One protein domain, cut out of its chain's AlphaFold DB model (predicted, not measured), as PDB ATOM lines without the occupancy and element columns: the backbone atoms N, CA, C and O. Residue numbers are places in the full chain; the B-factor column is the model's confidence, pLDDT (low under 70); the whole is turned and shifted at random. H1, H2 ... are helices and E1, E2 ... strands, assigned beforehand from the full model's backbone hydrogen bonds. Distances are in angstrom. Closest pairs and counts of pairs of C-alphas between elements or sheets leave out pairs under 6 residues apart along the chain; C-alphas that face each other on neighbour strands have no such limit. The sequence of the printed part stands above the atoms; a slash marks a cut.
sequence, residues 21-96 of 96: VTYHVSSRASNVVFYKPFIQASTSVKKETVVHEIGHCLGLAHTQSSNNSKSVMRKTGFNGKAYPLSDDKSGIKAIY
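AT A GLANCE: This is residues 21 to 96 of the 96 residues of the protein "Peptidase_M10 domain-containing protein" of Erysipelotrichaceae bacterium AF15-26LB (UniProt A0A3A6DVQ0). One helix, H2, runs through the middle, with the antiparallel hairpin of E1 and E2 on one side of it and the long unnamed stretch of residues 58 to 85 looped on the other. The short H1 packs on the first part of H2, with H2's residues 45 to 49, and H3 begins near the last part of H2, where Asp 88 comes closest to Gly 55, and runs the same way as H2. The 76 printed residues have two named strands and then three named helices, in the order E1, E2, H1, H2, H3, and the class is mixed, helices and strands. The whole is compact, with a radius of gyration of the C-alphas of 12.1 A, and spans 34 by 30 by 17 A.

IN THESE COORDINATES: E1, residues 21 to 26, begins at C-alpha 21 (-4.598, -14.808, -40.388) and is 15.7 A long. E2, residues 29 to 34, is 16.8 A long. H1 is residues 36 to 40, 6.5 A. H2, residues 43 to 57, is 21.2 A long. H3, residues 86 to 95, is 14.8 A long and ends at C-alpha 95 (-24.228, -8.003, -36.600).

HOW THE PARTS SIT: E1 and E2 form a hairpin, antiparallel at 160 degrees, with N 23 and O 31 at 2.8 A, within hydrogen-bond range. The closest C-alphas of E1 and H2 are those of Thr 22 and Glu 53, 5.9 A apart. Those of E2 and H2 are Ser 30 and Cys 57, 5.5 A. H1 touches H2, which meets it with residues 45 to 49 alone; the closest C-alphas are those of Phe 38 and Lys 46, 6.1 A. H2 and H3 are close but not clearly touching, with the closest C-alphas, of Gly 55 and Asp 88, 7.8 A apart; they run the same way at a shallow tilt of 24 degrees. H1 and H3 are apart. In H1, H2 and H3 every O i to N i+4 pair is within hydrogen-bond range.

THE WHOLE: The C-alphas of Gln 40 and Tyr 96 are farthest apart, 34.8 A. The link from H2 to H3 is long, 28 residues. The printed part has no cut, and no printed residue is under 70 in pLDDT.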
ATOM      1  N   VAL A  21      -3.370 -14.015 -40.296       90.44
ATOM      2  CA  VAL A  21      -4.598 -14.808 -40.388       90.44
ATOM      3  C   VAL A  21      -5.317 -14.810 -39.041       90.44
ATOM      4  O   VAL A  21      -4.673 -14.863 -37.986       90.44
ATOM      5  N   THR A  22      -6.645 -14.829 -39.089       90.44
ATOM      6  CA  THR A  22      -7.517 -14.982 -37.924       90.44
ATOM      7  C   THR A  22      -8.094 -16.399 -37.850       90.44
ATOM      8  O   THR A  22      -8.614 -16.927 -38.830       90.44
ATOM      9  N   TYR A  23      -8.027 -17.011 -36.667       86.62
ATOM     10  CA  TYR A  23      -8.648 -18.296 -36.342       86.62
ATOM     11  C   TYR A  23      -9.734 -18.104 -35.285       86.62
ATOM     12  O   TYR A  23      -9.457 -17.583 -34.204       86.62
ATOM     13  N   HIS A  24     -10.946 -18.589 -35.545       84.44
ATOM     14  CA  HIS A  24     -12.007 -18.630 -34.538       84.44
ATOM     15  C   HIS A  24     -11.800 -19.825 -33.605       84.44
ATOM     16  O   HIS A  24     -11.774 -20.972 -34.046       84.44
ATOM     17  N   VAL A  25     -11.636 -19.552 -32.311       85.75
ATOM     18  CA  VAL A  25     -11.426 -20.580 -31.279       85.75
ATOM     19  C   VAL A  25     -12.760 -20.987 -30.656       85.75
ATOM     20  O   VAL A  25     -12.979 -22.154 -30.341       85.75
ATOM     21  N   SER A  26     -13.660 -20.023 -30.479       84.75
ATOM     22  CA  SER A  26     -15.031 -20.229 -30.013       84.75
ATOM     23  C   SER A  26     -15.930 -19.106 -30.533       84.75
ATOM     24  O   SER A  26     -15.461 -18.175 -31.186       84.75
ATOM     25  N   SER A  27     -17.216 -19.134 -30.181       79.69
ATOM     26  CA  SER A  27     -18.153 -18.043 -30.488       79.69
ATOM     27  C   SER A  27     -17.800 -16.701 -29.830       79.69
ATOM     28  O   SER A  27     -18.412 -15.690 -30.156       79.69
ATOM     29  N   ARG A  28     -16.846 -16.672 -28.888       82.06
ATOM     30  CA  ARG A  28     -16.461 -15.468 -28.128       82.06
ATOM     31  C   ARG A  28     -14.960 -15.181 -28.146       82.06
ATOM     32  O   ARG A  28     -14.521 -14.268 -27.452       82.06
ATOM     33  N   ALA A  29     -14.169 -15.972 -28.867       85.12
ATOM     34  CA  ALA A  29     -12.716 -15.855 -28.861       85.12
ATOM     35  C   ALA A  29     -12.113 -16.187 -30.227       85.12
ATOM     36  O   ALA A  29     -12.449 -17.200 -30.843       85.12
ATOM     37  N   SER A  30     -11.154 -15.359 -30.636       90.38
ATOM     38  CA  SER A  30     -10.406 -15.493 -31.883       90.38
ATOM     39  C   SER A  30      -8.918 -15.277 -31.608       90.38
ATOM     40  O   SER A  30      -8.551 -14.478 -30.749       90.38
ATOM     41  N   ASN A  31      -8.067 -15.989 -32.340       92.12
ATOM     42  CA  ASN A  31      -6.617 -15.829 -32.313       92.12
ATOM     43  C   ASN A  31      -6.150 -15.211 -33.626       92.12
ATOM     44  O   ASN A  31      -6.507 -15.702 -34.694       92.12
ATOM     45  N   VAL A  32      -5.289 -14.200 -33.545       92.06
ATOM     46  CA  VAL A  32      -4.639 -13.600 -34.714       92.06
ATOM     47  C   VAL A  32      -3.173 -14.010 -34.736       92.06
ATOM     48  O   VAL A  32      -2.468 -13.871 -33.735       92.06
ATOM     49  N   VAL A  33      -2.708 -14.512 -35.878       91.31
ATOM     50  CA  VAL A  33      -1.305 -14.878 -36.101       91.31
ATOM     51  C   VAL A  33      -0.724 -13.970 -37.175       91.31
ATOM     52  O   VAL A  33      -1.187 -13.985 -38.311       91.31
ATOM     53  N   PHE A  34       0.311 -13.210 -36.820       90.25
ATOM     54  CA  PHE A  34       1.055 -12.355 -37.744       90.25
ATOM     55  C   PHE A  34       2.285 -13.086 -38.292       90.25
ATOM     56  O   PHE A  34       2.990 -13.767 -37.547       90.25
ATOM     57  N   TYR A  35       2.561 -12.918 -39.584       89.12
ATOM     58  CA  TYR A  35       3.673 -13.573 -40.278       89.12
ATOM     59  C   TYR A  35       4.824 -12.611 -40.587       89.12
ATOM     60  O   TYR A  35       4.755 -11.402 -40.357       89.12
ATOM     61  N   LYS A  36       5.910 -13.155 -41.143       87.50
ATOM     62  CA  LYS A  36       7.116 -12.403 -41.502       87.50
ATOM     63  C   LYS A  36       6.845 -11.179 -42.402       87.50
ATOM     64  O   LYS A  36       7.403 -10.124 -42.079       87.50
ATOM     65  N   PRO A  37       5.959 -11.229 -43.424       88.31
ATOM     66  CA  PRO A  37       5.631 -10.043 -44.219       88.31
ATOM     67  C   PRO A  37       5.056  -8.892 -43.389       88.31
ATOM     68  O   PRO A  37       5.393  -7.738 -43.633       88.31
ATOM     69  N   PHE A  38       4.256  -9.181 -42.354       90.62
ATOM     70  CA  PHE A  38       3.759  -8.159 -41.429       90.62
ATOM     71  C   PHE A  38       4.875  -7.495 -40.644       90.62
ATOM     72  O   PHE A  38       4.882  -6.274 -40.527       90.62
ATOM     73  N   ILE A  39       5.852  -8.254 -40.154       89.19
ATOM     74  CA  ILE A  39       6.973  -7.695 -39.389       89.19
ATOM     75  C   ILE A  39       7.791  -6.723 -40.254       89.19
ATOM     76  O   ILE A  39       8.197  -5.664 -39.772       89.19
ATOM     77  N   GLN A  40       7.973  -7.044 -41.535       90.12
ATOM     78  CA  GLN A  40       8.729  -6.234 -42.498       90.12
ATOM     79  C   GLN A  40       7.905  -5.107 -43.142       90.12
ATOM     80  O   GLN A  40       8.461  -4.236 -43.808       90.12
ATOM     81  N   ALA A  41       6.588  -5.093 -42.934       90.81
ATOM     82  CA  ALA A  41       5.698  -4.115 -43.535       90.81
ATOM     83  C   ALA A  41       5.912  -2.693 -42.996       90.81
ATOM     84  O   ALA A  41       6.362  -2.474 -41.862       90.81
ATOM     85  N   SER A  42       5.486  -1.714 -43.797       95.12
ATOM     86  CA  SER A  42       5.398  -0.322 -43.364       95.12
ATOM     87  C   SER A  42       4.394  -0.163 -42.216       95.12
ATOM     88  O   SER A  42       3.452  -0.944 -42.061       95.12
ATOM     89  N   THR A  43       4.556   0.889 -41.413       95.88
ATOM     90  CA  THR A  43       3.660   1.175 -40.279       95.88
ATOM     91  C   THR A  43       2.196   1.320 -40.702       95.88
ATOM     92  O   THR A  43       1.308   0.903 -39.963       95.88
ATOM     93  N   SER A  44       1.930   1.892 -41.882       95.25
ATOM     94  CA  SER A  44       0.566   2.036 -42.409       95.25
ATOM     95  C   SER A  44      -0.068   0.670 -42.695       95.25
ATOM     96  O   SER A  44      -1.154   0.395 -42.188       95.25
ATOM     97  N   VAL A  45       0.657  -0.217 -43.389       95.19
ATOM     98  CA  VAL A  45       0.202  -1.585 -43.679       95.19
ATOM     99  C   VAL A  45      -0.031  -2.364 -42.390       95.19
ATOM    100  O   VAL A  45      -1.097  -2.940 -42.222       95.19
ATOM    101  N   LYS A  46       0.902  -2.307 -41.430       95.81
ATOM    102  CA  LYS A  46       0.741  -2.975 -40.126       95.81
ATOM    103  C   LYS A  46      -0.553  -2.567 -39.431       95.81
ATOM    104  O   LYS A  46      -1.300  -3.416 -38.957       95.81
ATOM    105  N   LYS A  47      -0.822  -1.262 -39.360       96.88
ATOM    106  CA  LYS A  47      -2.016  -0.755 -38.683       96.88
ATOM    107  C   LYS A  47      -3.302  -1.185 -39.394       96.88
ATOM    108  O   LYS A  47      -4.235  -1.596 -38.717       96.88
ATOM    109  N   GLU A  48      -3.347  -1.125 -40.724       96.81
ATOM    110  CA  GLU A  48      -4.514  -1.593 -41.485       96.81
ATOM    111  C   GLU A  48      -4.719  -3.107 -41.346       96.81
ATOM    112  O   GLU A  48      -5.840  -3.527 -41.075       96.81
ATOM    113  N   THR A  49      -3.652  -3.917 -41.420       95.81
ATOM    114  CA  THR A  49      -3.728  -5.368 -41.180       95.81
ATOM    115  C   THR A  49      -4.312  -5.672 -39.805       95.81
ATOM    116  O   THR A  49      -5.208  -6.497 -39.702       95.81
ATOM    117  N   VAL A  50      -3.868  -4.996 -38.739       96.44
ATOM    118  CA  VAL A  50      -4.438  -5.230 -37.398       96.44
ATOM    119  C   VAL A  50      -5.940  -4.942 -37.379       96.44
ATOM    120  O   VAL A  50      -6.699  -5.751 -36.860       96.44
ATOM    121  N   VAL A  51      -6.390  -3.826 -37.963       97.12
ATOM    122  CA  VAL A  51      -7.827  -3.499 -38.008       97.12
ATOM    123  C   VAL A  51      -8.609  -4.528 -38.830       97.12
ATOM    124  O   VAL A  51      -9.694  -4.921 -38.410       97.12
ATOM    125  N   HIS A  52      -8.049  -4.999 -39.945       96.88
ATOM    126  CA  HIS A  52      -8.625  -6.061 -40.768       96.88
ATOM    127  C   HIS A  52      -8.829  -7.359 -39.968       96.88
ATOM    128  O   HIS A  52      -9.937  -7.886 -39.902       96.88
ATOM    129  N   GLU A  53      -7.793  -7.843 -39.280       95.38
ATOM    130  CA  GLU A  53      -7.899  -9.075 -38.486       95.38
ATOM    131  C   GLU A  53      -8.878  -8.925 -37.310       95.38
ATOM    132  O   GLU A  53      -9.630  -9.847 -36.991       95.38
ATOM    133  N   ILE A  54      -8.946  -7.744 -36.684       95.12
ATOM    134  CA  ILE A  54      -9.964  -7.470 -35.659       95.12
ATOM    135  C   ILE A  54     -11.376  -7.458 -36.260       95.12
ATOM    136  O   ILE A  54     -12.298  -7.963 -35.623       95.12
ATOM    137  N   GLY A  55     -11.562  -6.964 -37.486       95.06
ATOM    138  CA  GLY A  55     -12.834  -7.080 -38.203       95.06
ATOM    139  C   GLY A  55     -13.274  -8.538 -38.364       95.06
ATOM    140  O   GLY A  55     -14.420  -8.862 -38.050       95.06
ATOM    141  N   HIS A  56     -12.354  -9.435 -38.735       93.56
ATOM    142  CA  HIS A  56     -12.617 -10.877 -38.737       93.56
ATOM    143  C   HIS A  56     -12.964 -11.408 -37.347       93.56
ATOM    144  O   HIS A  56     -13.933 -12.150 -37.202       93.56
ATOM    145  N   CYS A  57     -12.244 -10.990 -36.302       92.31
ATOM    146  CA  CYS A  57     -12.549 -11.396 -34.927       92.31
ATOM    147  C   CYS A  57     -13.969 -11.000 -34.490       92.31
ATOM    148  O   CYS A  57     -14.571 -11.723 -33.699       92.31
ATOM    149  N   LEU A  58     -14.487  -9.882 -35.008       91.31
ATOM    150  CA  LEU A  58     -15.837  -9.364 -34.763       91.31
ATOM    151  C   LEU A  58     -16.909  -9.955 -35.699       91.31
ATOM    152  O   LEU A  58     -18.077  -9.595 -35.587       91.31
ATOM    153  N   GLY A  59     -16.532 -10.859 -36.608       90.44
ATOM    154  CA  GLY A  59     -17.458 -11.576 -37.485       90.44
ATOM    155  C   GLY A  59     -17.630 -10.985 -38.885       90.44
ATOM    156  O   GLY A  59     -18.460 -11.481 -39.644       90.44
ATOM    157  N   LEU A  60     -16.855  -9.965 -39.270       92.56
ATOM    158  CA  LEU A  60     -16.859  -9.492 -40.655       92.56
ATOM    159  C   LEU A  60     -16.166 -10.497 -41.577       92.56
ATOM    160  O   LEU A  60     -15.063 -10.967 -41.298       92.56
ATOM    161  N   ALA A  61     -16.786 -10.772 -42.721       92.56
ATOM    162  CA  ALA A  61     -16.140 -11.460 -43.832       92.56
ATOM    163  C   ALA A  61     -15.355 -10.468 -44.706       92.56
ATOM    164  O   ALA A  61     -15.451  -9.251 -44.539       92.56
ATOM    165  N   HIS A  62     -14.597 -10.993 -45.672       92.12
ATOM    166  CA  HIS A  62     -14.016 -10.140 -46.701       92.12
ATOM    167  C   HIS A  62     -15.104  -9.396 -47.487       92.12
ATOM    168  O   HIS A  62     -16.125  -9.985 -47.844       92.12
ATOM    169  N   THR A  63     -14.846  -8.132 -47.823       92.88
ATOM    170  CA  THR A  63     -15.733  -7.350 -48.688       92.88
ATOM    171  C   THR A  63     -15.675  -7.821 -50.147       92.88
ATOM    172  O   THR A  63     -14.725  -8.479 -50.588       92.88
ATOM    173  N   GLN A  64     -16.680  -7.439 -50.933       93.00
ATOM    174  CA  GLN A  64     -16.695  -7.620 -52.380       93.00
ATOM    175  C   GLN A  64     -15.696  -6.671 -53.055       93.00
ATOM    176  O   GLN A  64     -15.480  -5.543 -52.618       93.00
ATOM    177  N   SER A  65     -15.127  -7.082 -54.193       91.44
ATOM    178  CA  SER A  65     -14.102  -6.285 -54.886       91.44
ATOM    179  C   SER A  65     -14.572  -4.883 -55.297       91.44
ATOM    180  O   SER A  65     -13.769  -3.951 -55.303       91.44
ATOM    181  N   SER A  66     -15.869  -4.703 -55.571       93.69
ATOM    182  CA  SER A  66     -16.491  -3.398 -55.856       93.69
ATOM    183  C   SER A  66     -16.427  -2.411 -54.682       93.69
ATOM    184  O   SER A  66     -16.528  -1.203 -54.885       93.69
ATOM    185  N   ASN A  67     -16.229  -2.913 -53.461       93.44
ATOM    186  CA  ASN A  67     -16.177  -2.146 -52.220       93.44
ATOM    187  C   ASN A  67     -14.753  -2.017 -51.661       93.44
ATOM    188  O   ASN A  67     -14.572  -1.449 -50.586       93.44
ATOM    189  N   ASN A  68     -13.724  -2.463 -52.394       91.25
ATOM    190  CA  ASN A  68     -12.331  -2.446 -51.932       91.25
ATOM    191  C   ASN A  68     -11.847  -1.069 -51.443       91.25
ATOM    192  O   ASN A  68     -11.032  -1.013 -50.532       91.25
ATOM    193  N   SER A  69     -12.330   0.046 -52.008       93.94
ATOM    194  CA  SER A  69     -11.970   1.411 -51.568       93.94
ATOM    195  C   SER A  69     -12.768   1.912 -50.353       93.94
ATOM    196  O   SER A  69     -12.458   2.963 -49.785       93.94
ATOM    197  N   LYS A  70     -13.805   1.169 -49.957       94.88
ATOM    198  CA  LYS A  70     -14.784   1.488 -48.908       94.88
ATOM    199  C   LYS A  70     -14.725   0.529 -47.718       94.88
ATOM    200  O   LYS A  70     -15.569   0.650 -46.831       94.88
ATOM    201  N   SER A  71     -13.756  -0.382 -47.700       94.94
ATOM    202  CA  SER A  71     -13.577  -1.413 -46.680       94.94
ATOM    203  C   SER A  71     -12.094  -1.680 -46.429       94.94
ATOM    204  O   SER A  71     -11.315  -1.751 -47.381       94.94
ATOM    205  N   VAL A  72     -11.692  -1.856 -45.170       95.56
ATOM    206  CA  VAL A  72     -10.386  -2.459 -44.843       95.56
ATOM    207  C   VAL A  72     -10.433  -3.987 -44.890       95.56
ATOM    208  O   VAL A  72      -9.386  -4.612 -45.002       95.56
ATOM    209  N   MET A  73     -11.621  -4.599 -44.910       96.12
ATOM    210  CA  MET A  73     -11.854  -6.048 -45.043       96.12
ATOM    211  C   MET A  73     -11.650  -6.581 -46.472       96.12
ATOM    212  O   MET A  73     -12.222  -7.589 -46.874       96.12
ATOM    213  N   ARG A  74     -10.848  -5.916 -47.299       93.56
ATOM    214  CA  ARG A  74     -10.547  -6.356 -48.669       93.56
ATOM    215  C   ARG A  74      -9.611  -7.568 -48.680       93.56
ATOM    216  O   ARG A  74      -8.686  -7.639 -47.884       93.56
ATOM    217  N   LYS A  75      -9.793  -8.487 -49.636       89.00
ATOM    218  CA  LYS A  75      -8.961  -9.705 -49.755       89.00
ATOM    219  C   LYS A  75      -7.500  -9.418 -50.137       89.00
ATOM    220  O   LYS A  75      -6.603 -10.144 -49.724       89.00
ATOM    221  N   THR A  76      -7.257  -8.417 -50.984       87.69
ATOM    222  CA  THR A  76      -5.912  -8.071 -51.475       87.69
ATOM    223  C   THR A  76      -5.716  -6.564 -51.572       87.69
ATOM    224  O   THR A  76      -6.636  -5.828 -51.942       87.69
ATOM    225  N   GLY A  77      -4.491  -6.107 -51.303       89.88
ATOM    226  CA  GLY A  77      -4.118  -4.691 -51.291       89.88
ATOM    227  C   GLY A  77      -4.573  -3.955 -50.029       89.88
ATOM    228  O   GLY A  77      -5.227  -4.531 -49.167       89.88
ATOM    229  N   PHE A  78      -4.230  -2.670 -49.948       93.69
ATOM    230  CA  PHE A  78      -4.479  -1.818 -48.783       93.69
ATOM    231  C   PHE A  78      -5.023  -0.457 -49.218       93.69
ATOM    232  O   PHE A  78      -4.749  -0.000 -50.329       93.69
ATOM    233  N   ASN A  79      -5.767   0.200 -48.334       93.38
ATOM    234  CA  ASN A  79      -6.234   1.576 -48.504       93.38
ATOM    235  C   ASN A  79      -5.353   2.606 -47.773       93.38
ATOM    236  O   ASN A  79      -5.587   3.807 -47.895       93.38
ATOM    237  N   GLY A  80      -4.369   2.148 -46.999       93.25
ATOM    238  CA  GLY A  80      -3.533   2.961 -46.118       93.25
ATOM    239  C   GLY A  80      -4.272   3.491 -44.884       93.25
ATOM    240  O   GLY A  80      -3.832   4.479 -44.291       93.25
ATOM    241  N   LYS A  81      -5.406   2.887 -44.504       93.88
ATOM    242  CA  LYS A  81      -6.316   3.395 -43.465       93.88
ATOM    243  C   LYS A  81      -6.397   2.433 -42.287       93.88
ATOM    244  O   LYS A  81      -6.817   1.294 -42.410       93.88
ATOM    245  N   ALA A  82      -6.052   2.942 -41.110       94.44
ATOM    246  CA  ALA A  82      -6.054   2.202 -39.851       94.44
ATOM    247  C   ALA A  82      -7.385   2.326 -39.086       94.44
ATOM    248  O   ALA A  82      -7.387   2.486 -37.867       94.44
ATOM    249  N   TYR A  83      -8.514   2.345 -39.792       95.69
ATOM    250  CA  TYR A  83      -9.844   2.472 -39.196       95.69
ATOM    251  C   TYR A  83     -10.913   1.898 -40.138       95.69
ATOM    252  O   TYR A  83     -10.724   1.951 -41.356       95.69
ATOM    253  N   PRO A  84     -12.041   1.390 -39.603       95.19
ATOM    254  CA  PRO A  84     -13.130   0.869 -40.421       95.19
ATOM    255  C   PRO A  84     -13.725   1.957 -41.321       95.19
ATOM    256  O   PRO A  84     -13.945   3.102 -40.906       95.19
ATOM    257  N   LEU A  85     -14.007   1.584 -42.562       97.56
ATOM    258  CA  LEU A  85     -14.607   2.422 -43.591       97.56
ATOM    259  C   LEU A  85     -16.124   2.195 -43.666       97.56
ATOM    260  O   LEU A  85     -16.717   1.544 -42.808       97.56
ATOM    261  N   SER A  86     -16.792   2.821 -44.636       97.06
ATOM    262  CA  SER A  86     -18.261   2.838 -44.700       97.06
ATOM    263  C   SER A  86     -18.883   1.445 -44.826       97.06
ATOM    264  O   SER A  86     -19.935   1.203 -44.235       97.06
ATOM    265  N   ASP A  87     -18.246   0.542 -45.573       96.44
ATOM    266  CA  ASP A  87     -18.724  -0.832 -45.748       96.44
ATOM    267  C   ASP A  87     -18.505  -1.655 -44.468       96.44
ATOM    268  O   ASP A  87     -19.440  -2.275 -43.974       96.44
ATOM    269  N   ASP A  88     -17.331  -1.530 -43.832       95.94
ATOM    270  CA  ASP A  88     -17.020  -2.213 -42.565       95.94
ATOM    271  C   ASP A  88     -17.995  -1.807 -41.448       95.94
ATOM    272  O   ASP A  88     -18.488  -2.643 -40.693       95.94
ATOM    273  N   LYS A  89     -18.310  -0.506 -41.358       97.25
ATOM    274  CA  LYS A  89     -19.276   0.034 -40.388       97.25
ATOM    275  C   LYS A  89     -20.686  -0.492 -40.640       97.25
ATOM    276  O   LYS A  89     -21.386  -0.820 -39.685       97.25
ATOM    277  N   SER A  90     -21.095  -0.567 -41.907       95.88
ATOM    278  CA  SER A  90     -22.392  -1.137 -42.292       95.88
ATOM    279  C   SER A  90     -22.462  -2.623 -41.938       95.88
ATOM    280  O   SER A  90     -23.469  -3.066 -41.396       95.88
ATOM    281  N   GLY A  91     -21.372  -3.361 -42.169       96.00
ATOM    282  CA  GLY A  91     -21.248  -4.768 -41.803       96.00
ATOM    283  C   GLY A  91     -21.367  -5.003 -40.298       96.00
ATOM    284  O   GLY A  91     -22.178  -5.821 -39.880       96.00
ATOM    285  N   ILE A  92     -20.634  -4.249 -39.469       95.31
ATOM    286  CA  ILE A  92     -20.696  -4.406 -38.003       95.31
ATOM    287  C   ILE A  92     -22.089  -4.077 -37.470       95.31
ATOM    288  O   ILE A  92     -22.604  -4.820 -36.641       95.31
ATOM    289  N   LYS A  93     -22.722  -3.013 -37.980       95.94
ATOM    290  CA  LYS A  93     -24.090  -2.626 -37.602       95.94
ATOM    291  C   LYS A  93     -25.144  -3.682 -37.971       95.94
ATOM    292  O   LYS A  93     -26.236  -3.683 -37.422       95.94
ATOM    293  N   ALA A  94     -24.866  -4.549 -38.942       94.88
ATOM    294  CA  ALA A  94     -25.765  -5.652 -39.276       94.88
ATOM    295  C   ALA A  94     -25.622  -6.847 -38.312       94.88
ATOM    296  O   ALA A  94     -26.518  -7.685 -38.260       94.88
ATOM    297  N   ILE A  95     -24.510  -6.934 -37.572       91.88
ATOM    298  CA  ILE A  95     -24.228  -8.003 -36.600       91.88
ATOM    299  C   ILE A  95     -24.695  -7.610 -35.187       91.88
ATOM    300  O   ILE A  95     -25.177  -8.474 -34.453       91.88
ATOM    301  N   TYR A  96     -24.561  -6.330 -34.817       93.19
ATOM    302  CA  TYR A  96     -24.865  -5.774 -33.490       93.19
ATOM    303  C   TYR A  96     -25.729  -4.516 -33.589       93.19
ATOM    304  O   TYR A  96     -26.606  -4.351 -32.714       93.19
TER     305      TYR A  96